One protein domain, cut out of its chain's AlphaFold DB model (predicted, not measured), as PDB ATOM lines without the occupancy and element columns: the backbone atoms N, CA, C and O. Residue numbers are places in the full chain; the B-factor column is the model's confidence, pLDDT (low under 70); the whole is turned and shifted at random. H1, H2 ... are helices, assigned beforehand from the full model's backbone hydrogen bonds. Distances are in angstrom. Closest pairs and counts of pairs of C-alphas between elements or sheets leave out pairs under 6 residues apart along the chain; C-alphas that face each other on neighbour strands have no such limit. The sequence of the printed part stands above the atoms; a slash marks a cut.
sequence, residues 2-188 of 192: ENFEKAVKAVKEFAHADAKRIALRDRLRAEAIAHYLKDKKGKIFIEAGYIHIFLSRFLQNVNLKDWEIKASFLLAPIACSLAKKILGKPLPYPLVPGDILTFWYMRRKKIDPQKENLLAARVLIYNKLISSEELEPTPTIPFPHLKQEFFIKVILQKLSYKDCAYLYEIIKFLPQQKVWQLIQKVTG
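This is residues 2 to 188 of the 192 residues of an uncharacterized protein of Candidatus Desulfofervidus auxilii (UniProt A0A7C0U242). One very long helix, H1, runs along one side of the model, and seven shorter helices lie to one side of it: H5 packs on residues 7 to 12 of H1, H4 on residues 12 to 23 and H2 on residues 26 to 34, H7 packs on H5 near the first residues of H1, and H3, H6 and H8 form a second tier away from H1, H6 and H8 meeting H5 and H3 meeting H6. Long loops, residues 38 to 54 and 62 to 75, run to and from H2 near the far end of H1. The printed part has 187 residues, with eight named helices, H1 to H8 in chain order, and no named strand; the class is all helix. It is only just compact, close to loose, with a radius of gyration of the C-alphas of 19.0 A and spans of 60 by 43 by 28 A.

H1, residues 2 to 37, is 52.0 A long, from C-alpha 2 at (45.373, -72.078, -65.700) to C-alpha 37 at (15.049, -29.892, -65.582). H2 is residues 55 to 61, H3 residues 76 to 87 and H4 residues 97 to 106. H5, residues 113 to 129, is 24.6 A long, and H6, residues 144 to 158, is 22.1 A long. H7 is residues 161 to 171, and H8, residues 176 to 187, ends with C-alpha 187 at (45.681, -63.643, -89.610).

H1 touches H4 with residues 12 to 23 alone, at a steep tilt of 56 degrees, the C-alphas of Ala 19 and Thr 102 being closest at 4.9 A. With residues 26 to 34 alone it touches H2, closest at the C-alphas of Ala 30 and Leu 59, 4.9 A. H1 touches H5 with residues 7 to 12 alone, about perpendicular at 88 degrees, closest at the C-alphas of Val 8 and Ala 120, 5.4 A. H1 and H7 only just touch, with 3 pairs of C-alphas within 8 A, the closest those of Phe 4 and Ala 165, 6.3 A. H5 is the hub, touching five helices. H5 and H7 touch at a shallow tilt of 25 degrees, the same way, closest at the C-alphas of Leu 118 and Tyr 161, 5.2 A. H5 and H6 form a helical hairpin at a steep tilt of 44 degrees, closest at the C-alphas of Arg 122 and Leu 156, 6.3 A. H5 and H8 touch, closest at the C-alphas of Lys 128 and Gln 176, 6.1 A. H3 touches H6, closest at the C-alphas of Ala 83 and Phe 150, 6.4 A, and is apart from H1. Every O i to N i+4 pair is within hydrogen-bond range in H1, H2, H3, H4 and H8, against 10 of 13 in H5, 10 of 11 in H6 and 6 of 7 in H7.

The C-alphas farthest apart, those of Asp 39 and Lys 185, are 60.4 A apart. The printed part has no cut. The links H1 to H2, H2 to H3 and H5 to H6 are long. The mean pLDDT of the printed part is 93.2, and no printed residue is under 70.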
ATOM      1  N   GLU A   2      45.943 -72.612 -66.955       70.88
ATOM      2  CA  GLU A   2      45.373 -72.078 -65.700       70.88
ATOM      3  C   GLU A   2      45.449 -70.538 -65.589       70.88
ATOM      4  O   GLU A   2      44.495 -69.894 -65.159       70.88
ATOM      5  N   ASN A   3      46.548 -69.920 -66.040       88.62
ATOM      6  CA  ASN A   3      46.699 -68.458 -66.039       88.62
ATOM      7  C   ASN A   3      45.716 -67.767 -67.011       88.62
ATOM      8  O   ASN A   3      45.050 -66.801 -66.649       88.62
ATOM      9  N   PHE A   4      45.555 -68.308 -68.222       96.12
ATOM     10  CA  PHE A   4      44.591 -67.795 -69.198       96.12
ATOM     11  C   PHE A   4      43.143 -67.887 -68.698       96.12
ATOM     12  O   PHE A   4      42.404 -66.908 -68.781       96.12
ATOM     13  N   GLU A   5      42.731 -69.022 -68.133       96.81
ATOM     14  CA  GLU A   5      41.371 -69.184 -67.600       96.81
ATOM     15  C   GLU A   5      41.099 -68.244 -66.420       96.81
ATOM     16  O   GLU A   5      40.031 -67.630 -66.351       96.81
ATOM     17  N   LYS A   6      42.088 -68.057 -65.534       97.12
ATOM     18  CA  LYS A   6      42.033 -67.051 -64.464       97.12
ATOM     19  C   LYS A   6      41.865 -65.639 -65.033       97.12
ATOM     20  O   LYS A   6      41.012 -64.896 -64.550       97.12
ATOM     21  N   ALA A   7      42.600 -65.283 -66.088       97.56
ATOM     22  CA  ALA A   7      42.469 -63.984 -66.752       97.56
ATOM     23  C   ALA A   7      41.085 -63.793 -67.402       97.56
ATOM     24  O   ALA A   7      40.468 -62.740 -67.248       97.56
ATOM     25  N   VAL A   8      40.555 -64.820 -68.074       98.31
ATOM     26  CA  VAL A   8      39.201 -64.805 -68.654       98.31
ATOM     27  C   VAL A   8      38.140 -64.615 -67.568       98.31
ATOM     28  O   VAL A   8      37.227 -63.802 -67.726       98.31
ATOM     29  N   LYS A   9      38.269 -65.325 -66.440       97.88
ATOM     30  CA  LYS A   9      37.378 -65.165 -65.285       97.88
ATOM     31  C   LYS A   9      37.442 -63.741 -64.724       97.88
ATOM     32  O   LYS A   9      36.392 -63.132 -64.535       97.88
ATOM     33  N   ALA A  10      38.641 -63.189 -64.553       98.19
ATOM     34  CA  ALA A  10      38.831 -61.824 -64.068       98.19
ATOM     35  C   ALA A  10      38.190 -60.777 -64.999       98.19
ATOM     36  O   ALA A  10      37.534 -59.852 -64.524       98.19
ATOM     37  N   VAL A  11      38.294 -60.944 -66.325       98.12
ATOM     38  CA  VAL A  11      37.609 -60.067 -67.295       98.12
ATOM     39  C   VAL A  11      36.091 -60.100 -67.109       98.12
ATOM     40  O   VAL A  11      35.444 -59.053 -67.134       98.12
ATOM     41  N   LYS A  12      35.506 -61.287 -66.911       97.81
ATOM     42  CA  LYS A  12      34.059 -61.427 -66.683       97.81
ATOM     43  C   LYS A  12      33.623 -60.746 -65.390       97.81
ATOM     44  O   LYS A  12      32.636 -60.015 -65.398       97.81
ATOM     45  N   GLU A  13      34.357 -60.976 -64.304       97.81
ATOM     46  CA  GLU A  13      34.101 -60.356 -63.000       97.81
ATOM     47  C   GLU A  13      34.196 -58.830 -63.089       97.81
ATOM     48  O   GLU A  13      33.289 -58.130 -62.630       97.81
ATOM     49  N   PHE A  14      35.228 -58.318 -63.766       97.44
ATOM     50  CA  PHE A  14      35.392 -56.893 -64.032       97.44
ATOM     51  C   PHE A  14      34.209 -56.323 -64.821       97.44
ATOM     52  O   PHE A  14      33.585 -55.366 -64.373       97.44
ATOM     53  N   ALA A  15      33.848 -56.925 -65.959       96.38
ATOM     54  CA  ALA A  15      32.738 -56.450 -66.784       96.38
ATOM     55  C   ALA A  15      31.396 -56.496 -66.031       96.38
ATOM     56  O   ALA A  15      30.542 -55.627 -66.213       96.38
ATOM     57  N   HIS A  16      31.202 -57.474 -65.141       96.00
ATOM     58  CA  HIS A  16      30.013 -57.550 -64.295       96.00
ATOM     59  C   HIS A  16      29.971 -56.427 -63.247       96.00
ATOM     60  O   HIS A  16      28.924 -55.806 -63.035       96.00
ATOM     61  N   ALA A  17      31.102 -56.146 -62.595       96.88
ATOM     62  CA  ALA A  17      31.228 -55.030 -61.664       96.88
ATOM     63  C   ALA A  17      31.041 -53.681 -62.376       96.88
ATOM     64  O   ALA A  17      30.309 -52.817 -61.887       96.88
ATOM     65  N   ASP A  18      31.630 -53.520 -63.561       96.31
ATOM     66  CA  ASP A  18      31.525 -52.298 -64.349       96.31
ATOM     67  C   ASP A  18      30.094 -52.055 -64.846       96.31
ATOM     68  O   ASP A  18      29.569 -50.952 -64.711       96.31
ATOM     69  N   ALA A  19      29.390 -53.103 -65.280       96.19
ATOM     70  CA  ALA A  19      27.973 -53.025 -65.626       96.19
ATOM     71  C   ALA A  19      27.109 -52.515 -64.459       96.19
ATOM     72  O   ALA A  19      26.250 -51.650 -64.650       96.19
ATOM     73  N   LYS A  20      27.344 -53.013 -63.235       96.25
ATOM     74  CA  LYS A  20      26.659 -52.522 -62.025       96.25
ATOM     75  C   LYS A  20      26.993 -51.058 -61.753       96.25
ATOM     76  O   LYS A  20      26.091 -50.269 -61.470       96.25
ATOM     77  N   ARG A  21      28.272 -50.689 -61.872       96.88
ATOM     78  CA  ARG A  21      28.762 -49.320 -61.676       96.88
ATOM     79  C   ARG A  21      28.126 -48.347 -62.667       96.88
ATOM     80  O   ARG A  21      27.638 -47.300 -62.249       96.88
ATOM     81  N   ILE A  22      28.109 -48.681 -63.956       96.75
ATOM     82  CA  ILE A  22      27.532 -47.841 -65.011       96.75
ATOM     83  C   ILE A  22      26.025 -47.707 -64.809       96.75
ATOM     84  O   ILE A  22      25.527 -46.589 -64.793       96.75
ATOM     85  N   ALA A  23      25.302 -48.806 -64.564       96.00
ATOM     86  CA  ALA A  23      23.858 -48.747 -64.328       96.00
ATOM     87  C   ALA A  23      23.496 -47.880 -63.110       96.00
ATOM     88  O   ALA A  23      22.539 -47.108 -63.165       96.00
ATOM     89  N   LEU A  24      24.271 -47.975 -62.023       96.50
ATOM     90  CA  LEU A  24      24.094 -47.112 -60.858       96.50
ATOM     91  C   LEU A  24      24.332 -45.639 -61.213       96.50
ATOM     92  O   LEU A  24      23.506 -44.794 -60.881       96.50
ATOM     93  N   ARG A  25      25.436 -45.336 -61.907       96.69
ATOM     94  CA  ARG A  25      25.774 -43.967 -62.325       96.69
ATOM     95  C   ARG A  25      24.724 -43.378 -63.258       96.69
ATOM     96  O   ARG A  25      24.336 -42.234 -63.064       96.69
ATOM     97  N   ASP A  26      24.253 -44.141 -64.237       96.88
ATOM     98  CA  ASP A  26      23.257 -43.672 -65.199       96.88
ATOM     99  C   ASP A  26      21.913 -43.397 -64.526       96.88
ATOM    100  O   ASP A  26      21.279 -42.389 -64.832       96.88
ATOM    101  N   ARG A  27      21.510 -44.226 -63.553       96.31
ATOM    102  CA  ARG A  27      20.318 -43.967 -62.737       96.31
ATOM    103  C   ARG A  27      20.448 -42.666 -61.941       96.31
ATOM    104  O   ARG A  27      19.583 -41.807 -62.049       96.31
ATOM    105  N   LEU A  28      21.540 -42.506 -61.188       97.31
ATOM    106  CA  LEU A  28      21.771 -41.310 -60.368       97.31
ATOM    107  C   LEU A  28      21.869 -40.039 -61.225       97.31
ATOM    108  O   LEU A  28      21.347 -38.992 -60.854       97.31
ATOM    109  N   ARG A  29      22.504 -40.127 -62.399       96.94
ATOM    110  CA  ARG A  29      22.563 -39.020 -63.361       96.94
ATOM    111  C   ARG A  29      21.191 -38.679 -63.912       96.94
ATOM    112  O   ARG A  29      20.873 -37.501 -63.990       96.94
ATOM    113  N   ALA A  30      20.384 -39.673 -64.277       96.75
ATOM    114  CA  ALA A  30      19.032 -39.422 -64.754       96.75
ATOM    115  C   ALA A  30      18.184 -38.709 -63.690       96.75
ATOM    116  O   ALA A  30      17.518 -37.732 -64.014       96.75
ATOM    117  N   GLU A  31      18.269 -39.135 -62.426       96.50
ATOM    118  CA  GLU A  31      17.595 -38.479 -61.295       96.50
ATOM    119  C   GLU A  31      18.056 -37.019 -61.125       96.50
ATOM    120  O   GLU A  31      17.226 -36.114 -61.047       96.50
ATOM    121  N   ALA A  32      19.370 -36.771 -61.144       96.50
ATOM    122  CA  ALA A  32      19.929 -35.423 -61.028       96.50
ATOM    123  C   ALA A  32      19.543 -34.515 -62.208       96.50
ATOM    124  O   ALA A  32      19.182 -33.355 -62.009       96.50
ATOM    125  N   ILE A  33      19.577 -35.044 -63.435       95.75
ATOM    126  CA  ILE A  33      19.134 -34.332 -64.638       95.75
ATOM    127  C   ILE A  33      17.646 -34.006 -64.519       95.75
ATOM    128  O   ILE A  33      17.266 -32.858 -64.711       95.75
ATOM    129  N   ALA A  34      16.800 -34.969 -64.147       94.62
ATOM    130  CA  ALA A  34      15.369 -34.725 -64.005       94.62
ATOM    131  C   ALA A  34      15.057 -33.648 -62.962       94.62
ATOM    132  O   ALA A  34      14.226 -32.776 -63.209       94.62
ATOM    133  N   HIS A  35      15.777 -33.658 -61.838       94.31
ATOM    134  CA  HIS A  35      15.674 -32.606 -60.835       94.31
ATOM    135  C   HIS A  35      16.069 -31.232 -61.396       94.31
ATOM    136  O   HIS A  35      15.322 -30.271 -61.236       94.31
ATOM    137  N   TYR A  36      17.196 -31.145 -62.111       93.75
ATOM    138  CA  TYR A  36      17.654 -29.903 -62.741       93.75
ATOM    139  C   TYR A  36      16.666 -29.358 -63.787       93.75
ATOM    140  O   TYR A  36      16.531 -28.143 -63.941       93.75
ATOM    141  N   LEU A  37      15.968 -30.245 -64.500       94.44
ATOM    142  CA  LEU A  37      15.049 -29.892 -65.582       94.44
ATOM    143  C   LEU A  37      13.641 -29.491 -65.131       94.44
ATOM    144  O   LEU A  37      12.899 -28.962 -65.957       94.44
ATOM    145  N   LYS A  38      13.271 -29.717 -63.863       90.50
ATOM    146  CA  LYS A  38      11.894 -29.576 -63.356       90.50
ATOM    147  C   LYS A  38      11.229 -28.244 -63.723       90.50
ATOM    148  O   LYS A  38      10.084 -28.238 -64.157       90.50
ATOM    149  N   ASP A  39      11.971 -27.147 -63.609       89.88
ATOM    150  CA  ASP A  39      11.474 -25.786 -63.852       89.88
ATOM    151  C   ASP A  39      12.129 -25.139 -65.087       89.88
ATOM    152  O   ASP A  39      12.170 -23.915 -65.236       89.88
ATOM    153  N   LYS A  40      12.703 -25.958 -65.977       92.56
ATOM    154  CA  LYS A  40      13.384 -25.511 -67.200       92.56
ATOM    155  C   LYS A  40      12.513 -25.761 -68.426       92.56
ATOM    156  O   LYS A  40      11.639 -26.621 -68.439       92.56
ATOM    157  N   LYS A  41      12.781 -25.006 -69.490       92.50
ATOM    158  CA  LYS A  41      12.163 -25.161 -70.813       92.50
ATOM    159  C   LYS A  41      13.226 -24.983 -71.894       92.50
ATOM    160  O   LYS A  41      14.280 -24.405 -71.635       92.50
ATOM    161  N   GLY A  42      12.933 -25.442 -73.107       93.88
ATOM    162  CA  GLY A  42      13.791 -25.254 -74.278       93.88
ATOM    163  C   GLY A  42      14.473 -26.541 -74.735       93.88
ATOM    164  O   GLY A  42      13.908 -27.623 -74.620       93.88
ATOM    165  N   LYS A  43      15.678 -26.416 -75.305       95.06
ATOM    166  CA  LYS A  43      16.475 -27.537 -75.823       95.06
ATOM    167  C   LYS A  43      17.762 -27.656 -75.026       95.06
ATOM    168  O   LYS A  43      18.475 -26.669 -74.866       95.06
ATOM    169  N   ILE A  44      18.053 -28.858 -74.546       94.12
ATOM    170  CA  ILE A  44      19.229 -29.138 -73.725       94.12
ATOM    171  C   ILE A  44      19.987 -30.299 -74.348       94.12
ATOM    172  O   ILE A  44      19.391 -31.289 -74.775       94.12
ATOM    173  N   PHE A  45      21.306 -30.154 -74.398       95.00
ATOM    174  CA  PHE A  45      22.219 -31.178 -74.875       95.00
ATOM    175  C   PHE A  45      22.943 -31.790 -73.683       95.00
ATOM    176  O   PHE A  45      23.427 -31.080 -72.805       95.00
ATOM    177  N   ILE A  46      22.993 -33.120 -73.657       93.56
ATOM    178  CA  ILE A  46      23.723 -33.889 -72.656       93.56
ATOM    179  C   ILE A  46      24.805 -34.645 -73.409       93.56
ATOM    180  O   ILE A  46      24.502 -35.524 -74.218       93.56
ATOM    181  N   GLU A  47      26.057 -34.293 -73.148       94.88
ATOM    182  CA  GLU A  47      27.194 -35.037 -73.666       94.88
ATOM    183  C   GLU A  47      27.518 -36.200 -72.728       94.88
ATOM    184  O   GLU A  47      27.626 -36.042 -71.510       94.88
ATOM    185  N   ALA A  48      27.650 -37.394 -73.297       93.88
ATOM    186  CA  ALA A  48      28.073 -38.579 -72.573       93.88
ATOM    187  C   ALA A  48      28.823 -39.521 -73.518       93.88
ATOM    188  O   ALA A  48      28.460 -39.666 -74.686       93.88
ATOM    189  N   GLY A  49      29.842 -40.208 -72.997       91.06
ATOM    190  CA  GLY A  49      30.513 -41.273 -73.739       91.06
ATOM    191  C   GLY A  49      29.548 -42.409 -74.095       91.06
ATOM    192  O   GLY A  49      28.599 -42.683 -73.358       91.06
ATOM    193  N   TYR A  50      29.807 -43.117 -75.200       90.62
ATOM    194  CA  TYR A  50      28.899 -44.152 -75.719       90.62
ATOM    195  C   TYR A  50      28.671 -45.323 -74.749       90.62
ATOM    196  O   TYR A  50      27.668 -46.027 -74.863       90.62
ATOM    197  N   ILE A  51      29.556 -45.527 -73.765       90.94
ATOM    198  CA  ILE A  51      29.360 -46.509 -72.691       90.94
ATOM    199  C   ILE A  51      28.070 -46.237 -71.889       90.94
ATOM    200  O   ILE A  51      27.452 -47.158 -71.361       90.94
ATOM    201  N   HIS A  52      27.601 -44.985 -71.875       94.31
ATOM    202  CA  HIS A  52      26.358 -44.543 -71.242       94.31
ATOM    203  C   HIS A  52      25.143 -44.629 -72.176       94.31
ATOM    204  O   HIS A  52      24.162 -43.907 -71.999       94.31
ATOM    205  N   ILE A  53      25.156 -45.529 -73.167       91.44
ATOM    206  CA  ILE A  53      24.045 -45.708 -74.121       91.44
ATOM    207  C   ILE A  53      22.685 -45.949 -73.436       91.44
ATOM    208  O   ILE A  53      21.636 -45.631 -73.996       91.44
ATOM    209  N   PHE A  54      22.689 -46.484 -72.210       92.56
ATOM    210  CA  PHE A  54      21.481 -46.735 -71.425       92.56
ATOM    211  C   PHE A  54      20.982 -45.532 -70.620       92.56
ATOM    212  O   PHE A  54      19.851 -45.593 -70.136       92.56
ATOM    213  N   LEU A  55      21.737 -44.433 -70.519       94.94
ATOM    214  CA  LEU A  55      21.298 -43.215 -69.831       94.94
ATOM    215  C   LEU A  55      19.963 -42.702 -70.384       94.94
ATOM    216  O   LEU A  55      19.081 -42.345 -69.613       94.94
ATOM    217  N   SER A  56      19.770 -42.751 -71.705       92.69
ATOM    218  CA  SER A  56      18.506 -42.372 -72.354       92.69
ATOM    219  C   SER A  56      17.302 -43.159 -71.823       92.69
ATOM    220  O   SER A  56      16.248 -42.582 -71.566       92.69
ATOM    221  N   ARG A  57      17.471 -44.462 -71.569       91.75
ATOM    222  CA  ARG A  57      16.442 -45.315 -70.961       91.75
ATOM    223  C   ARG A  57      16.174 -44.928 -69.508       91.75
ATOM    224  O   ARG A  57      15.027 -44.957 -69.081       91.75
ATOM    225  N   PHE A  58      17.204 -44.584 -68.736       94.31
ATOM    226  CA  PHE A  58      17.003 -44.103 -67.367       94.31
ATOM    227  C   PHE A  58      16.292 -42.746 -67.345       94.31
ATOM    228  O   PHE A  58      15.372 -42.578 -66.554       94.31
ATOM    229  N   LEU A  59      16.636 -41.831 -68.259       94.12
ATOM    230  CA  LEU A  59      15.957 -40.539 -68.424       94.12
ATOM    231  C   LEU A  59      14.470 -40.707 -68.769       94.12
ATOM    232  O   LEU A  59      13.623 -40.014 -68.215       94.12
ATOM    233  N   GLN A  60      14.137 -41.680 -69.620       90.62
ATOM    234  CA  GLN A  60      12.744 -42.024 -69.926       90.62
ATOM    235  C   GLN A  60      11.976 -42.537 -68.695       90.62
ATOM    236  O   GLN A  60      10.770 -42.330 -68.597       90.62
ATOM    237  N   ASN A  61      12.661 -43.170 -67.737       90.69
ATOM    238  CA  ASN A  61      12.033 -43.729 -66.539       90.69
ATOM    239  C   ASN A  61      11.829 -42.707 -65.405       90.69
ATOM    240  O   ASN A  61      11.019 -42.961 -64.520       90.69
ATOM    241  N   VAL A  62      12.530 -41.566 -65.405       90.94
ATOM    242  CA  VAL A  62      12.463 -40.550 -64.327       90.94
ATOM    243  C   VAL A  62      11.384 -39.475 -64.555       90.94
ATOM    244  O   VAL A  62      11.478 -38.367 -64.041       90.94
ATOM    245  N   ASN A  63      10.311 -39.821 -65.277       77.12
ATOM    246  CA  ASN A  63       9.091 -39.014 -65.424       77.12
ATOM    247  C   ASN A  63       9.292 -37.597 -66.010       77.12
ATOM    248  O   ASN A  63       8.651 -36.635 -65.589       77.12
ATOM    249  N   LEU A  64      10.143 -37.473 -67.030       85.31
ATOM    250  CA  LEU A  64      10.333 -36.253 -67.827       85.31
ATOM    251  C   LEU A  64       9.225 -36.075 -68.889       85.31
ATOM    252  O   LEU A  64       9.510 -36.007 -70.080       85.31
ATOM    253  N   LYS A  65       7.949 -36.044 -68.473       81.12
ATOM    254  CA  LYS A  65       6.784 -36.086 -69.391       81.12
ATOM    255  C   LYS A  65       6.739 -34.952 -70.420       81.12
ATOM    256  O   LYS A  65       6.280 -35.178 -71.533       81.12
ATOM    257  N   ASP A  66       7.238 -33.774 -70.058       89.38
ATOM    258  CA  ASP A  66       7.220 -32.587 -70.924       89.38
ATOM    259  C   ASP A  66       8.439 -32.500 -71.858       89.38
ATOM    260  O   ASP A  66       8.581 -31.542 -72.618       89.38
ATOM    261  N   TRP A  67       9.338 -33.489 -71.805       93.38
ATOM    262  CA  TRP A  67      10.573 -33.503 -72.579       93.38
ATOM    263  C   TRP A  67      10.589 -34.643 -73.593       93.38
ATOM    264  O   TRP A  67      10.398 -35.814 -73.269       93.38
ATOM    265  N   GLU A  68      10.930 -34.308 -74.834       93.75
ATOM    266  CA  GLU A  68      11.272 -35.299 -75.846       93.75
ATOM    267  C   GLU A  68      12.749 -35.703 -75.695       93.75
ATOM    268  O   GLU A  68      13.653 -34.882 -75.851       93.75
ATOM    269  N   ILE A  69      13.010 -36.981 -75.409       93.38
ATOM    270  CA  ILE A  69      14.373 -37.503 -75.233       93.38
ATOM    271  C   ILE A  69      14.852 -38.146 -76.536       93.38
ATOM    272  O   ILE A  69      14.303 -39.158 -76.979       93.38
ATOM    273  N   LYS A  70      15.936 -37.613 -77.108       92.38
ATOM    274  CA  LYS A  70      16.620 -38.176 -78.283       92.38
ATOM    275  C   LYS A  70      18.069 -38.508 -77.949       92.38
ATOM    276  O   LYS A  70      18.805 -37.656 -77.463       92.38
ATOM    277  N   ALA A  71      18.479 -39.741 -78.239       92.00
ATOM    278  CA  ALA A  71      19.870 -40.167 -78.157       92.00
ATOM    279  C   ALA A  71      20.464 -40.252 -79.565       92.00
ATOM    280  O   ALA A  71      19.929 -40.954 -80.426       92.00
ATOM    281  N   SER A  72      21.575 -39.560 -79.787       91.56
ATOM    282  CA  SER A  72      22.346 -39.626 -81.025       91.56
ATOM    283  C   SER A  72      23.800 -39.965 -80.716       91.56
ATOM    284  O   SER A  72      24.364 -39.535 -79.714       91.56
ATOM    285  N   PHE A  73      24.414 -40.757 -81.592       92.31
ATOM    286  CA  PHE A  73      25.854 -40.974 -81.586       92.31
ATOM    287  C   PHE A  73      26.442 -40.200 -82.756       92.31
ATOM    288  O   PHE A  73      26.208 -40.554 -83.911       92.31
ATOM    289  N   LEU A  74      27.167 -39.122 -82.457       91.94
ATOM    290  CA  LEU A  74      27.643 -38.173 -83.470       91.94
ATOM    291  C   LEU A  74      28.539 -38.838 -84.521       91.94
ATOM    292  O   LEU A  74      28.493 -38.476 -85.694       91.94
ATOM    293  N   LEU A  75      29.290 -39.868 -84.127       92.88
ATOM    294  CA  LEU A  75      30.157 -40.613 -85.036       92.88
ATOM    295  C   LEU A  75      29.422 -41.700 -85.834       92.88
ATOM    296  O   LEU A  75      30.054 -42.334 -86.672       92.88
ATOM    297  N   ALA A  76      28.116 -41.924 -85.640       94.94
ATOM    298  CA  ALA A  76      27.393 -43.011 -86.308       94.94
ATOM    299  C   ALA A  76      27.501 -42.987 -87.849       94.94
ATOM    300  O   ALA A  76      27.753 -44.050 -88.420       94.94
ATOM    301  N   PRO A  77      27.372 -41.840 -88.554       95.81
ATOM    302  CA  PRO A  77      27.505 -41.819 -90.014       95.81
ATOM    303  C   PRO A  77      28.902 -42.251 -90.480       95.81
ATOM    304  O   PRO A  77      29.045 -43.061 -91.400       95.81
ATOM    305  N   ILE A  78      29.935 -41.756 -89.796       95.69
ATOM    306  CA  ILE A  78      31.339 -42.069 -90.079       95.69
ATOM    307  C   ILE A  78      31.628 -43.536 -89.749       95.69
ATOM    308  O   ILE A  78      32.210 -44.248 -90.569       95.69
ATOM    309  N   ALA A  79      31.168 -44.013 -88.591       96.12
ATOM    310  CA  ALA A  79      31.315 -45.392 -88.148       96.12
ATOM    311  C   ALA A  79      30.660 -46.367 -89.131       96.12
ATOM    312  O   ALA A  79      31.299 -47.329 -89.548       96.12
ATOM    313  N   CYS A  80      29.441 -46.078 -89.596       96.94
ATOM    314  CA  CYS A  80      28.767 -46.876 -90.618       96.94
ATOM    315  C   CYS A  80      29.567 -46.944 -91.924       96.94
ATOM    316  O   CYS A  80      29.696 -48.025 -92.502       96.94
ATOM    317  N   SER A  81      30.114 -45.814 -92.380       96.00
ATOM    318  CA  SER A  81      30.933 -45.743 -93.596       96.00
ATOM    319  C   SER A  81      32.230 -46.552 -93.462       96.00
ATOM    320  O   SER A  81      32.526 -47.395 -94.312       96.00
ATOM    321  N   LEU A  82      32.972 -46.362 -92.367       95.44
ATOM    322  CA  LEU A  82      34.208 -47.098 -92.084       95.44
ATOM    323  C   LEU A  82      33.949 -48.596 -91.910       95.44
ATOM    324  O   LEU A  82      34.629 -49.410 -92.531       95.44
ATOM    325  N   ALA A  83      32.929 -48.970 -91.137       95.75
ATOM    326  CA  ALA A  83      32.528 -50.358 -90.954       95.75
ATOM    327  C   ALA A  83      32.149 -51.017 -92.283       95.75
ATOM    328  O   ALA A  83      32.569 -52.139 -92.541       95.75
ATOM    329  N   LYS A  84      31.415 -50.328 -93.166       96.50
ATOM    330  CA  LYS A  84      31.076 -50.874 -94.487       96.50
ATOM    331  C   LYS A  84      32.330 -51.162 -95.316       96.50
ATOM    332  O   LYS A  84      32.390 -52.211 -95.948       96.50
ATOM    333  N   LYS A  85      33.332 -50.278 -95.275       94.50
ATOM    334  CA  LYS A  85      34.611 -50.462 -95.981       94.50
ATOM    335  C   LYS A  85      35.460 -51.596 -95.391       94.50
ATOM    336  O   LYS A  85      36.045 -52.358 -96.145       94.50
ATOM    337  N   ILE A  86      35.528 -51.704 -94.062       93.88
ATOM    338  CA  ILE A  86      36.433 -52.631 -93.358       93.88
ATOM    339  C   ILE A  86      35.798 -54.016 -93.138       93.88
ATOM    340  O   ILE A  86      36.462 -55.039 -93.267       93.88
ATOM    341  N   LEU A  87      34.510 -54.060 -92.788       92.12
ATOM    342  CA  LEU A  87      33.767 -55.269 -92.400       92.12
ATOM    343  C   LEU A  87      32.749 -55.721 -93.457       92.12
ATOM    344  O   LEU A  87      32.056 -56.714 -93.239       92.12
ATOM    345  N   GLY A  88      32.576 -54.968 -94.545       94.44
ATOM    346  CA  GLY A  88      31.576 -55.249 -95.580       94.44
ATOM    347  C   GLY A  88      30.130 -54.925 -95.182       94.44
ATOM    348  O   GLY A  88      29.216 -55.148 -95.972       94.44
ATOM    349  N   LYS A  89      29.885 -54.389 -93.977       94.75
ATOM    350  CA  LYS A  89      28.539 -54.028 -93.498       94.75
ATOM    351  C   LYS A  89      28.546 -52.787 -92.600       94.75
ATOM    352  O   LYS A  89      29.495 -52.606 -91.836       94.75
ATOM    353  N   PRO A  90      27.498 -51.945 -92.649       96.00
ATOM    354  CA  PRO A  90      27.419 -50.764 -91.800       96.00
ATOM    355  C   PRO A  90      27.200 -51.162 -90.338       96.00
ATOM    356  O   PRO A  90      26.362 -52.010 -90.029       96.00
ATOM    357  N   LEU A  91      27.944 -50.530 -89.434       94.56
ATOM    358  CA  LEU A  91      27.752 -50.638 -87.992       94.56
ATOM    359  C   LEU A  91      27.871 -49.243 -87.368       94.56
ATOM    360  O   LEU A  91      28.905 -48.602 -87.548       94.56
ATOM    361  N   PRO A  92      26.856 -48.776 -86.619       92.50
ATOM    362  CA  PRO A  92      26.865 -47.425 -86.065       92.50
ATOM    363  C   PRO A  92      27.786 -47.277 -84.854       92.50
ATOM    364  O   PRO A  92      28.191 -46.165 -84.553       92.50
ATOM    365  N   TYR A  93      28.127 -48.373 -84.172       92.00
ATOM    366  CA  TYR A  93      28.960 -48.361 -82.969       92.00
ATOM    367  C   TYR A  93      30.142 -49.323 -83.126       92.00
ATOM    368  O   TYR A  93      29.926 -50.475 -83.533       92.00
ATOM    369  N   PRO A  94      31.361 -48.925 -82.735       91.25
ATOM    370  CA  PRO A  94      32.540 -49.784 -82.769       91.25
ATOM    371  C   PRO A  94      32.605 -50.756 -81.576       91.25
ATOM    372  O   PRO A  94      33.688 -51.060 -81.099       91.25
ATOM    373  N   LEU A  95      31.463 -51.289 -81.110       92.12
ATOM    374  CA  LEU A  95      31.388 -52.064 -79.861       92.12
ATOM    375  C   LEU A  95      32.444 -53.167 -79.805       92.12
ATOM    376  O   LEU A  95      32.436 -54.097 -80.634       92.12
ATOM    377  N   VAL A  96      33.314 -53.078 -78.808       92.62
ATOM    378  CA  VAL A  96      34.395 -54.034 -78.579       92.62
ATOM    379  C   VAL A  96      33.887 -55.171 -77.685       92.62
ATOM    380  O   VAL A  96      32.798 -55.070 -77.111       92.62
ATOM    381  N   PRO A  97      34.596 -56.309 -77.572       96.12
ATOM    382  CA  PRO A  97      34.099 -57.443 -76.791       96.12
ATOM    383  C   PRO A  97      33.761 -57.094 -75.333       96.12
ATOM    384  O   PRO A  97      32.798 -57.633 -74.792       96.12
ATOM    385  N   GLY A  98      34.514 -56.162 -74.737       95.50
ATOM    386  CA  GLY A  98      34.276 -55.642 -73.390       95.50
ATOM    387  C   GLY A  98      32.942 -54.908 -73.286       95.50
ATOM    388  O   GLY A  98      32.119 -55.282 -72.453       95.50
ATOM    389  N   ASP A  99      32.672 -53.958 -74.188       94.69
ATOM    390  CA  ASP A  99      31.390 -53.237 -74.231       94.69
ATOM    391  C   ASP A  99      30.209 -54.195 -74.358       94.69
ATOM    392  O   ASP A  99      29.189 -54.040 -73.691       94.69
ATOM    393  N   ILE A 100      30.346 -55.214 -75.214       94.50
ATOM    394  CA  ILE A 100      29.290 -56.202 -75.444       94.50
ATOM    395  C   ILE A 100      28.990 -56.967 -74.150       94.50
ATOM    396  O   ILE A 100      27.816 -57.114 -73.803       94.50
ATOM    397  N   LEU A 101      30.020 -57.415 -73.421       95.31
ATOM    398  CA  LEU A 101      29.855 -58.071 -72.120       95.31
ATOM    399  C   LEU A 101      29.176 -57.143 -71.111       95.31
ATOM    400  O   LEU A 101      28.157 -57.514 -70.525       95.31
ATOM    401  N   THR A 102      29.693 -55.925 -70.953       95.19
ATOM    402  CA  THR A 102      29.156 -54.929 -70.022       95.19
ATOM    403  C   THR A 102      27.687 -54.630 -70.326       95.19
ATOM    404  O   THR A 102      26.832 -54.726 -69.444       95.19
ATOM    405  N   PHE A 103      27.338 -54.364 -71.586       94.06
ATOM    406  CA  PHE A 103      25.960 -54.080 -71.992       94.06
ATOM    407  C   PHE A 103      25.022 -55.274 -71.823       94.06
ATOM    408  O   PHE A 103      23.841 -55.094 -71.505       94.06
ATOM    409  N   TRP A 104      25.512 -56.498 -72.018       93.25
ATOM    410  CA  TRP A 104      24.730 -57.699 -71.741       93.25
ATOM    411  C   TRP A 104      24.439 -57.869 -70.252       93.25
ATOM    412  O   TRP A 104      23.276 -58.083 -69.896       93.25
ATOM    413  N   TYR A 105      25.435 -57.676 -69.385       94.56
ATOM    414  CA  TYR A 105      25.226 -57.702 -67.937       94.56
ATOM    415  C   TYR A 105      24.294 -56.588 -67.459       94.56
ATOM    416  O   TYR A 105      23.406 -56.850 -66.647       94.56
ATOM    417  N   MET A 106      24.411 -55.375 -68.010       92.94
ATOM    418  CA  MET A 106      23.496 -54.269 -67.698       92.94
ATOM    419  C   MET A 106      22.041 -54.611 -68.031       92.94
ATOM    420  O   MET A 106      21.132 -54.275 -67.274       92.94
ATOM    421  N   ARG A 107      21.800 -55.322 -69.140       88.12
ATOM    422  CA  ARG A 107      20.455 -55.760 -69.545       88.12
ATOM    423  C   ARG A 107      19.923 -56.958 -68.753       88.12
ATOM    424  O   ARG A 107      18.782 -57.347 -68.996       88.12
ATOM    425  N   ARG A 108      20.719 -57.554 -67.853       80.44
ATOM    426  CA  ARG A 108      20.381 -58.763 -67.074       80.44
ATOM    427  C   ARG A 108      19.850 -59.920 -67.938       80.44
ATOM    428  O   ARG A 108      19.008 -60.697 -67.496       80.44
ATOM    429  N   LYS A 109      20.316 -60.028 -69.188       80.12
ATOM    430  CA  LYS A 109      19.937 -61.129 -70.084       80.12
ATOM    431  C   LYS A 109      20.825 -62.340 -69.821       80.12
ATOM    432  O   LYS A 109      22.021 -62.184 -69.593       80.12
ATOM    433  N   LYS A 110      20.250 -63.544 -69.907       83.38
ATOM    434  CA  LYS A 110      21.030 -64.785 -69.888       83.38
ATOM    435  C   LYS A 110      21.942 -64.810 -71.114       83.38
ATOM    436  O   LYS A 110      21.476 -64.637 -72.240       83.38
ATOM    437  N   ILE A 111      23.229 -65.002 -70.872       86.06
ATOM    438  CA  ILE A 111      24.249 -65.153 -71.900       86.06
ATOM    439  C   ILE A 111      24.572 -66.635 -72.058       86.06
ATOM    440  O   ILE A 111      24.562 -67.390 -71.088       86.06
ATOM    441  N   ASP A 112      24.816 -67.054 -73.292       92.69
ATOM    442  CA  ASP A 112      25.390 -68.368 -73.545       92.69
ATOM    443  C   ASP A 112      26.829 -68.406 -72.983       92.69
ATOM    444  O   ASP A 112      27.645 -67.574 -73.399       92.69
ATOM    445  N   PRO A 113      27.163 -69.334 -72.066       94.19
ATOM    446  CA  PRO A 113      28.478 -69.377 -71.426       94.19
ATOM    447  C   PRO A 113      29.645 -69.490 -72.413       94.19
ATOM    448  O   PRO A 113      30.717 -68.936 -72.166       94.19
ATOM    449  N   GLN A 114      29.454 -70.163 -73.553       95.88
ATOM    450  CA  GLN A 114      30.504 -70.271 -74.571       95.88
ATOM    451  C   GLN A 114      30.783 -68.913 -75.227       95.88
ATOM    452  O   GLN A 114      31.941 -68.504 -75.339       95.88
ATOM    453  N   LYS A 115      29.732 -68.175 -75.606       95.62
ATOM    454  CA  LYS A 115      29.861 -66.799 -76.117       95.62
ATOM    455  C   LYS A 115      30.440 -65.840 -75.082       95.62
ATOM    456  O   LYS A 115      31.260 -65.002 -75.451       95.62
ATOM    457  N   GLU A 116      30.042 -65.953 -73.818       96.88
ATOM    458  CA  GLU A 116      30.597 -65.152 -72.720       96.88
ATOM    459  C   GLU A 116      32.112 -65.348 -72.605       96.88
ATOM    460  O   GLU A 116      32.873 -64.380 -72.657       96.88
ATOM    461  N   ASN A 117      32.552 -66.606 -72.529       97.88
ATOM    462  CA  ASN A 117      33.966 -66.957 -72.429       97.88
ATOM    463  C   ASN A 117      34.747 -66.498 -73.666       97.88
ATOM    464  O   ASN A 117      35.847 -65.965 -73.533       97.88
ATOM    465  N   LEU A 118      34.176 -66.640 -74.866       98.19
ATOM    466  CA  LEU A 118      34.803 -66.169 -76.101       98.19
ATOM    467  C   LEU A 118      34.969 -64.645 -76.126       98.19
ATOM    468  O   LEU A 118      36.024 -64.154 -76.524       98.19
ATOM    469  N   LEU A 119      33.957 -63.882 -75.707       97.75
ATOM    470  CA  LEU A 119      34.083 -62.428 -75.621       97.75
ATOM    471  C   LEU A 119      35.148 -62.028 -74.603       97.75
ATOM    472  O   LEU A 119      35.992 -61.199 -74.924       97.75
ATOM    473  N   ALA A 120      35.152 -62.651 -73.425       98.25
ATOM    474  CA  ALA A 120      36.123 -62.359 -72.378       98.25
ATOM    475  C   ALA A 120      37.559 -62.694 -72.816       98.25
ATOM    476  O   ALA A 120      38.471 -61.895 -72.620       98.25
ATOM    477  N   ALA A 121      37.756 -63.813 -73.512       98.31
ATOM    478  CA  ALA A 121      39.032 -64.155 -74.135       98.31
ATOM    479  C   ALA A 121      39.468 -63.120 -75.188       98.31
ATOM    480  O   ALA A 121      40.625 -62.705 -75.220       98.31
ATOM    481  N   ARG A 122      38.536 -62.641 -76.022       98.12
ATOM    482  CA  ARG A 122      38.814 -61.609 -77.033       98.12
ATOM    483  C   ARG A 122      39.133 -60.242 -76.425       98.12
ATOM    484  O   ARG A 122      39.883 -59.500 -77.051       98.12
ATOM    485  N   VAL A 123      38.632 -59.913 -75.228       98.06
ATOM    486  CA  VAL A 123      39.046 -58.700 -74.488       98.06
ATOM    487  C   VAL A 123      40.544 -58.726 -74.198       98.06
ATOM    488  O   VAL A 123      41.216 -57.720 -74.401       98.06
ATOM    489  N   LEU A 124      41.089 -59.872 -73.781       97.31
ATOM    490  CA  LEU A 124      42.520 -59.991 -73.480       97.31
ATOM    491  C   LEU A 124      43.385 -59.680 -74.710       97.31
ATOM    492  O   LEU A 124      44.405 -59.008 -74.589       97.31
ATOM    493  N   ILE A 125      42.955 -60.125 -75.893       96.75
ATOM    494  CA  ILE A 125      43.645 -59.832 -77.156       96.75
ATOM    495  C   ILE A 125      43.428 -58.375 -77.579       96.75
ATOM    496  O   ILE A 125      44.380 -57.702 -77.966       96.75
ATOM    497  N   TYR A 126      42.197 -57.865 -77.464       96.81
ATOM    498  CA  TYR A 126      41.858 -56.470 -77.759       96.81
ATOM    499  C   TYR A 126      42.738 -55.492 -76.968       96.81
ATOM    500  O   TYR A 126      43.352 -54.611 -77.566       96.81
ATOM    501  N   ASN A 127      42.876 -55.700 -75.655       95.62
ATOM    502  CA  ASN A 127      43.659 -54.837 -74.763       95.62
ATOM    503  C   ASN A 127      45.153 -54.794 -75.121       95.62
ATOM    504  O   ASN A 127      45.854 -53.870 -74.727       95.62
ATOM    505  N   LYS A 128      45.658 -55.793 -75.853       94.81
ATOM    506  CA  LYS A 128      47.038 -55.816 -76.354       94.81
ATOM    507  C   LYS A 128      47.194 -55.175 -77.734       94.81
ATOM    508  O   LYS A 128      48.327 -54.938 -78.143       94.81
ATOM    509  N   LEU A 129      46.093 -54.931 -78.447       94.19
ATOM    510  CA  LEU A 129      46.074 -54.371 -79.799       94.19
ATOM    511  C   LEU A 129      45.683 -52.895 -79.838       94.19
ATOM    512  O   LEU A 129      46.236 -52.164 -80.658       94.19
ATOM    513  N   ILE A 130      44.742 -52.456 -79.001       94.19
ATOM    514  CA  ILE A 130      44.276 -51.064 -78.982       94.19
ATOM    515  C   ILE A 130      45.368 -50.121 -78.462       94.19
ATOM    516  O   ILE A 130      46.090 -50.469 -77.531       94.19
ATOM    517  N   SER A 131      45.533 -48.952 -79.091       90.19
ATOM    518  CA  SER A 131      46.445 -47.907 -78.599       90.19
ATOM    519  C   SER A 131      45.955 -47.348 -77.266       90.19
ATOM    520  O   SER A 131      44.776 -47.018 -77.146       90.19
ATOM    521  N   SER A 132      46.851 -47.229 -76.285       85.94
ATOM    522  CA  SER A 132      46.615 -46.443 -75.064       85.94
ATOM    523  C   SER A 132      46.928 -44.960 -75.251       85.94
ATOM    524  O   SER A 132      46.439 -44.145 -74.478       85.94
ATOM    525  N   GLU A 133      47.737 -44.631 -76.259       88.56
ATOM    526  CA  GLU A 133      48.082 -43.257 -76.615       88.56
ATOM    527  C   GLU A 133      46.972 -42.621 -77.447       88.56
ATOM    528  O   GLU A 133      46.361 -43.300 -78.285       88.56
ATOM    529  N   GLU A 134      46.767 -41.322 -77.245       85.56
ATOM    530  CA  GLU A 134      45.905 -40.497 -78.086       85.56
ATOM    531  C   GLU A 134      46.490 -40.407 -79.503       85.56
ATOM    532  O   GLU A 134      47.670 -40.118 -79.702       85.56
ATOM    533  N   LEU A 135      45.670 -40.743 -80.501       90.25
ATOM    534  CA  LEU A 135      46.063 -40.758 -81.904       90.25
ATOM    535  C   LEU A 135      45.576 -39.487 -82.595       90.25
ATOM    536  O   LEU A 135      44.371 -39.283 -82.754       90.25
ATOM    537  N   GLU A 136      46.524 -38.698 -83.088       92.75
ATOM    538  CA  GLU A 136      46.233 -37.470 -83.822       92.75
ATOM    539  C   GLU A 136      45.551 -37.754 -85.174       92.75
ATOM    540  O   GLU A 136      46.036 -38.578 -85.966       92.75
ATOM    541  N   PRO A 137      44.426 -37.083 -85.481       94.25
ATOM    542  CA  PRO A 137      43.813 -37.125 -86.801       94.25
ATOM    543  C   PRO A 137      44.755 -36.614 -87.893       94.25
ATOM    544  O   PRO A 137      45.409 -35.584 -87.751       94.25
ATOM    545  N   THR A 138      44.756 -37.282 -89.045       93.94
ATOM    546  CA  THR A 138      45.447 -36.802 -90.251       93.94
ATOM    547  C   THR A 138      44.460 -36.631 -91.407       93.94
ATOM    548  O   THR A 138      43.386 -37.239 -91.391       93.94
ATOM    549  N   PRO A 139      44.800 -35.868 -92.466       92.62
ATOM    550  CA  PRO A 139      43.935 -35.751 -93.643       92.62
ATOM    551  C   PRO A 139      43.584 -37.104 -94.288       92.62
ATOM    552  O   PRO A 139      42.496 -37.270 -94.835       92.62
ATOM    553  N   THR A 140      44.485 -38.088 -94.206       90.44
ATOM    554  CA  THR A 140      44.266 -39.447 -94.728       90.44
ATOM    555  C   THR A 140      43.558 -40.367 -93.731       90.44
ATOM    556  O   THR A 140      42.849 -41.288 -94.142       90.44
ATOM    557  N   ILE A 141      43.719 -40.134 -92.425       91.12
ATOM    558  CA  ILE A 141      43.102 -40.909 -91.343       91.12
ATOM    559  C   ILE A 141      42.479 -39.939 -90.322       91.12
ATOM    560  O   ILE A 141      43.038 -39.716 -89.250       91.12
ATOM    561  N   PRO A 142      41.294 -39.376 -90.619       93.19
ATOM    562  CA  PRO A 142      40.666 -38.372 -89.754       93.19
ATOM    563  C   PRO A 142      40.059 -38.949 -88.464       93.19
ATOM    564  O   PRO A 142      39.751 -38.204 -87.543       93.19
ATOM    565  N   PHE A 143      39.873 -40.272 -88.383       93.88
ATOM    566  CA  PHE A 143      39.313 -40.955 -87.206       93.88
ATOM    567  C   PHE A 143      40.171 -42.175 -86.837       93.88
ATOM    568  O   PHE A 143      39.741 -43.317 -87.046       93.88
ATOM    569  N   PRO A 144      41.409 -41.964 -86.355       93.25
ATOM    570  CA  PRO A 144      42.394 -43.032 -86.194       93.25
ATOM    571  C   PRO A 144      41.961 -44.100 -85.183       93.25
ATOM    572  O   PRO A 144      42.003 -45.286 -85.514       93.25
ATOM    573  N   HIS A 145      41.437 -43.707 -84.018       92.19
ATOM    574  CA  HIS A 145      40.910 -44.658 -83.032       92.19
ATOM    575  C   HIS A 145      39.733 -45.475 -83.578       92.19
ATOM    576  O   HIS A 145      39.749 -46.700 -83.512       92.19
ATOM    577  N   LEU A 146      38.754 -44.819 -84.209       93.19
ATOM    578  CA  LEU A 146      37.580 -45.499 -84.769       93.19
ATOM    579  C   LEU A 146      37.967 -46.488 -85.882       93.19
ATOM    580  O   LEU A 146      37.435 -47.597 -85.959       93.19
ATOM    581  N   LYS A 147      38.920 -46.104 -86.745       93.81
ATOM    582  CA  LYS A 147      39.499 -46.995 -87.758       93.81
ATOM    583  C   LYS A 147      40.156 -48.200 -87.076       93.81
ATOM    584  O   LYS A 147      39.848 -49.334 -87.445       93.81
ATOM    585  N   GLN A 148      41.006 -47.966 -86.074       93.56
ATOM    586  CA  GLN A 148      41.699 -49.018 -85.329       93.56
ATOM    587  C   GLN A 148      40.724 -50.021 -84.700       93.56
ATOM    588  O   GLN A 148      40.888 -51.225 -84.890       93.56
ATOM    589  N   GLU A 149      39.677 -49.550 -84.022       94.31
ATOM    590  CA  GLU A 149      38.668 -50.410 -83.395       94.31
ATOM    591  C   GLU A 149      37.996 -51.348 -84.407       94.31
ATOM    592  O   GLU A 149      37.851 -52.547 -84.145       94.31
ATOM    593  N   PHE A 150      37.641 -50.850 -85.598       95.06
ATOM    594  CA  PHE A 150      37.059 -51.692 -86.643       95.06
ATOM    595  C   PHE A 150      38.050 -52.703 -87.225       95.06
ATOM    596  O   PHE A 150      37.659 -53.846 -87.461       95.06
ATOM    597  N   PHE A 151      39.321 -52.342 -87.407       93.06
ATOM    598  CA  PHE A 151      40.345 -53.300 -87.840       93.06
ATOM    599  C   PHE A 151      40.576 -54.401 -86.807       93.06
ATOM    600  O   PHE A 151      40.572 -55.585 -87.153       93.06
ATOM    601  N   ILE A 152      40.691 -54.035 -85.528       95.06
ATOM    602  CA  ILE A 152      40.788 -55.013 -84.442       95.06
ATOM    603  C   ILE A 152      39.543 -55.908 -84.443       95.06
ATOM    604  O   ILE A 152      39.653 -57.121 -84.278       95.06
ATOM    605  N   LYS A 153      38.352 -55.363 -84.715       94.62
ATOM    606  CA  LYS A 153      37.124 -56.161 -84.820       94.62
ATOM    607  C   LYS A 153      37.201 -57.238 -85.909       94.62
ATOM    608  O   LYS A 153      36.733 -58.347 -85.652       94.62
ATOM    609  N   VAL A 154      37.793 -56.952 -87.077       93.00
ATOM    610  CA  VAL A 154      38.016 -57.957 -88.142       93.00
ATOM    611  C   VAL A 154      38.885 -59.097 -87.616       93.00
ATOM    612  O   VAL A 154      38.541 -60.265 -87.786       93.00
ATOM    613  N   ILE A 155      39.991 -58.757 -86.949       94.12
ATOM    614  CA  ILE A 155      40.927 -59.729 -86.370       94.12
ATOM    615  C   ILE A 155      40.192 -60.610 -85.359       94.12
ATOM    616  O   ILE A 155      40.155 -61.831 -85.502       94.12
ATOM    617  N   LEU A 156      39.543 -59.995 -84.368       94.94
ATOM    618  CA  LEU A 156      38.894 -60.719 -83.279       94.94
ATOM    619  C   LEU A 156      37.758 -61.623 -83.767       94.94
ATOM    620  O   LEU A 156      37.549 -62.679 -83.179       94.94
ATOM    621  N   GLN A 157      37.037 -61.258 -84.835       92.19
ATOM    622  CA  GLN A 157      35.974 -62.098 -85.403       92.19
ATOM    623  C   GLN A 157      36.480 -63.459 -85.892       92.19
ATOM    624  O   GLN A 157      35.719 -64.424 -85.820       92.19
ATOM    625  N   LYS A 158      37.746 -63.545 -86.320       92.00
ATOM    626  CA  LYS A 158      38.377 -64.787 -86.785       92.00
ATOM    627  C   LYS A 158      38.926 -65.660 -85.654       92.00
ATOM    628  O   LYS A 158      39.179 -66.833 -85.884       92.00
ATOM    629  N   LEU A 159      39.103 -65.114 -84.449       94.31
ATOM    630  CA  LEU A 159      39.709 -65.845 -83.335       94.31
ATOM    631  C   LEU A 159      38.669 -66.673 -82.581       94.31
ATOM    632  O   LEU A 159      37.690 -66.127 -82.060       94.31
ATOM    633  N   SER A 160      38.904 -67.975 -82.479       96.44
ATOM    634  CA  SER A 160      38.223 -68.867 -81.544       96.44
ATOM    635  C   SER A 160      38.766 -68.701 -80.118       96.44
ATOM    636  O   SER A 160      39.773 -68.036 -79.878       96.44
ATOM    637  N   TYR A 161      38.117 -69.346 -79.145       97.31
ATOM    638  CA  TYR A 161      38.593 -69.351 -77.759       97.31
ATOM    639  C   TYR A 161      39.991 -69.981 -77.642       97.31
ATOM    640  O   TYR A 161      40.835 -69.477 -76.903       97.31
ATOM    641  N   LYS A 162      40.250 -71.049 -78.413       96.38
ATOM    642  CA  LYS A 162      41.556 -71.719 -78.464       96.38
ATOM    643  C   LYS A 162      42.627 -70.807 -79.064       96.38
ATOM    644  O   LYS A 162      43.720 -70.733 -78.512       96.38
ATOM    645  N   ASP A 163      42.291 -70.061 -80.118       95.44
ATOM    646  CA  ASP A 163      43.219 -69.096 -80.721       95.44
ATOM    647  C   ASP A 163      43.570 -67.983 -79.731       95.44
ATOM    648  O   ASP A 163      44.736 -67.631 -79.583       95.44
ATOM    649  N   CYS A 164      42.580 -67.465 -78.992       96.62
ATOM    650  CA  CYS A 164      42.831 -66.488 -77.935       96.62
ATOM    651  C   CYS A 164      43.724 -67.054 -76.822       96.62
ATOM    652  O   CYS A 164      44.614 -66.346 -76.362       96.62
ATOM    653  N   ALA A 165      43.517 -68.309 -76.408       96.81
ATOM    654  CA  ALA A 165      44.350 -68.956 -75.396       96.81
ATOM    655  C   ALA A 165      45.812 -69.057 -75.849       96.81
ATOM    656  O   ALA A 165      46.719 -68.676 -75.111       96.81
ATOM    657  N   TYR A 166      46.028 -69.520 -77.082       94.56
ATOM    658  CA  TYR A 166      47.357 -69.632 -77.677       94.56
ATOM    659  C   TYR A 166      48.035 -68.263 -77.812       94.56
ATOM    660  O   TYR A 166      49.156 -68.071 -77.342       94.56
ATOM    661  N   LEU A 167      47.335 -67.286 -78.396       94.50
ATOM    662  CA  LEU A 167      47.873 -65.942 -78.595       94.50
ATOM    663  C   LEU A 167      48.192 -65.256 -77.268       94.50
ATOM    664  O   LEU A 167      49.251 -64.646 -77.158       94.50
ATOM    665  N   TYR A 168      47.324 -65.367 -76.259       95.44
ATOM    666  CA  TYR A 168      47.522 -64.725 -74.959       95.44
ATOM    667  C   TYR A 168      48.856 -65.109 -74.314       95.44
ATOM    668  O   TYR A 168      49.580 -64.232 -73.844       95.44
ATOM    669  N   GLU A 169      49.214 -66.395 -74.334       94.06
ATOM    670  CA  GLU A 169      50.473 -66.868 -73.745       94.06
ATOM    671  C   GLU A 169      51.701 -66.255 -74.434       94.06
ATOM    672  O   GLU A 169      52.691 -65.957 -73.766       94.06
ATOM    673  N   ILE A 170      51.608 -65.991 -75.740       93.06
ATOM    674  CA  ILE A 170      52.693 -65.429 -76.549       93.06
ATOM    675  C   ILE A 170      52.775 -63.908 -76.394       93.06
ATOM    676  O   ILE A 170      53.864 -63.350 -76.275       93.06
ATOM    677  N   ILE A 171      51.633 -63.213 -76.410       94.12
ATOM    678  CA  ILE A 171      51.597 -61.751 -76.554       94.12
ATOM    679  C   ILE A 171      51.545 -60.988 -75.229       94.12
ATOM    680  O   ILE A 171      51.800 -59.782 -75.226       94.12
ATOM    681  N   LYS A 172      51.198 -61.635 -74.106       91.50
ATOM    682  CA  LYS A 172      50.894 -60.945 -72.834       91.50
ATOM    683  C   LYS A 172      51.997 -59.982 -72.375       91.50
ATOM    684  O   LYS A 172      51.684 -58.863 -71.966       91.50
ATOM    685  N   PHE A 173      53.266 -60.350 -72.561       92.06
ATOM    686  CA  PHE A 173      54.431 -59.536 -72.184       92.06
ATOM    687  C   PHE A 173      55.116 -58.826 -73.358       92.06
ATOM    688  O   PHE A 173      56.132 -58.163 -73.169       92.06
ATOM    689  N   LEU A 174      54.576 -58.938 -74.574       93.75
ATOM    690  CA  LEU A 174      55.143 -58.256 -75.730       93.75
ATOM    691  C   LEU A 174      54.690 -56.787 -75.789       93.75
ATOM    692  O   LEU A 174      53.546 -56.473 -75.420       93.75
ATOM    693  N   PRO A 175      55.558 -55.887 -76.292       91.69
ATOM    694  CA  PRO A 175      55.165 -54.527 -76.627       91.69
ATOM    695  C   PRO A 175      54.183 -54.544 -77.801       91.69
ATOM    696  O   PRO A 175      54.276 -55.389 -78.696       91.69
ATOM    697  N   GLN A 176      53.262 -53.584 -77.818       90.31
ATOM    698  CA  GLN A 176      52.136 -53.539 -78.753       90.31
ATOM    699  C   GLN A 176      52.556 -53.647 -80.228       90.31
ATOM    700  O   GLN A 176      51.939 -54.384 -80.994       90.31
ATOM    701  N   GLN A 177      53.645 -52.987 -80.630       89.31
ATOM    702  CA  GLN A 177      54.147 -53.054 -82.006       89.31
ATOM    703  C   GLN A 177      54.496 -54.491 -82.435       89.31
ATOM    704  O   GLN A 177      54.155 -54.912 -83.540       89.31
ATOM    705  N   LYS A 178      55.113 -55.280 -81.542       91.88
ATOM    706  CA  LYS A 178      55.414 -56.698 -81.801       91.88
ATOM    707  C   LYS A 178      54.143 -57.551 -81.829       91.88
ATOM    708  O   LYS A 178      54.071 -58.495 -82.611       91.88
ATOM    709  N   VAL A 179      53.137 -57.208 -81.018       92.75
ATOM    710  CA  VAL A 179      51.822 -57.872 -81.052       92.75
ATOM    711  C   VAL A 179      51.161 -57.690 -82.418       92.75
ATOM    712  O   VAL A 179      50.721 -58.675 -83.008       92.75
ATOM    713  N   TRP A 180      51.152 -56.465 -82.957       90.75
ATOM    714  CA  TRP A 180      50.613 -56.189 -84.293       90.75
ATOM    715  C   TRP A 180      51.322 -56.998 -85.380       90.75
ATOM    716  O   TRP A 180      50.654 -57.699 -86.136       90.75
ATOM    717  N   GLN A 181      52.658 -56.991 -85.401       89.62
ATOM    718  CA  GLN A 181      53.441 -57.763 -86.375       89.62
ATOM    719  C   GLN A 181      53.122 -59.263 -86.329       89.62
ATOM    720  O   GLN A 181      53.010 -59.911 -87.370       89.62
ATOM    721  N   LEU A 182      52.976 -59.829 -85.127       90.38
ATOM    722  CA  LEU A 182      52.655 -61.244 -84.953       90.38
ATOM    723  C   LEU A 182      51.239 -61.559 -85.438       90.38
ATOM    724  O   LEU A 182      51.045 -62.513 -86.189       90.38
ATOM    725  N   ILE A 183      50.258 -60.747 -85.052       87.44
ATOM    726  CA  ILE A 183      48.865 -60.966 -85.443       87.44
ATOM    727  C   ILE A 183      48.682 -60.801 -86.953       87.44
ATOM    728  O   ILE A 183      48.023 -61.639 -87.559       87.44
ATOM    729  N   GLN A 184      49.336 -59.823 -87.589       85.44
ATOM    730  CA  GLN A 184      49.322 -59.671 -89.049       85.44
ATOM    731  C   GLN A 184      49.825 -60.935 -89.760       85.44
ATOM    732  O   GLN A 184      49.190 -61.388 -90.713       85.44
ATOM    733  N   LYS A 185      50.916 -61.544 -89.269       84.62
ATOM    734  CA  LYS A 185      51.456 -62.802 -89.814       84.62
ATOM    735  C   LYS A 185      50.487 -63.974 -89.650       84.62
ATOM    736  O   LYS A 185      50.339 -64.763 -90.574       84.62
ATOM    737  N   VAL A 186      49.826 -64.083 -88.496       79.88
ATOM    738  CA  VAL A 186      48.910 -65.196 -88.194       79.88
ATOM    739  C   VAL A 186      47.578 -65.061 -88.934       79.88
ATOM    740  O   VAL A 186      47.037 -66.055 -89.410       79.88
ATOM    741  N   THR A 187      47.025 -63.849 -89.045       78.38
ATOM    742  CA  THR A 187      45.681 -63.643 -89.610       78.38
ATOM    743  C   THR A 187      45.673 -63.216 -91.075       78.38
ATOM    744  O   THR A 187      44.592 -63.146 -91.668       78.38
ATOM    745  N   GLY A 188      46.832 -62.859 -91.641       78.56
ATOM    746  CA  GLY A 188      46.966 -62.313 -92.997       78.56
ATOM    747  C   GLY A 188      46.269 -60.960 -93.202       78.56
ATOM    748  O   GLY A 188      45.995 -60.572 -94.332       78.56
TER     749      GLY A 188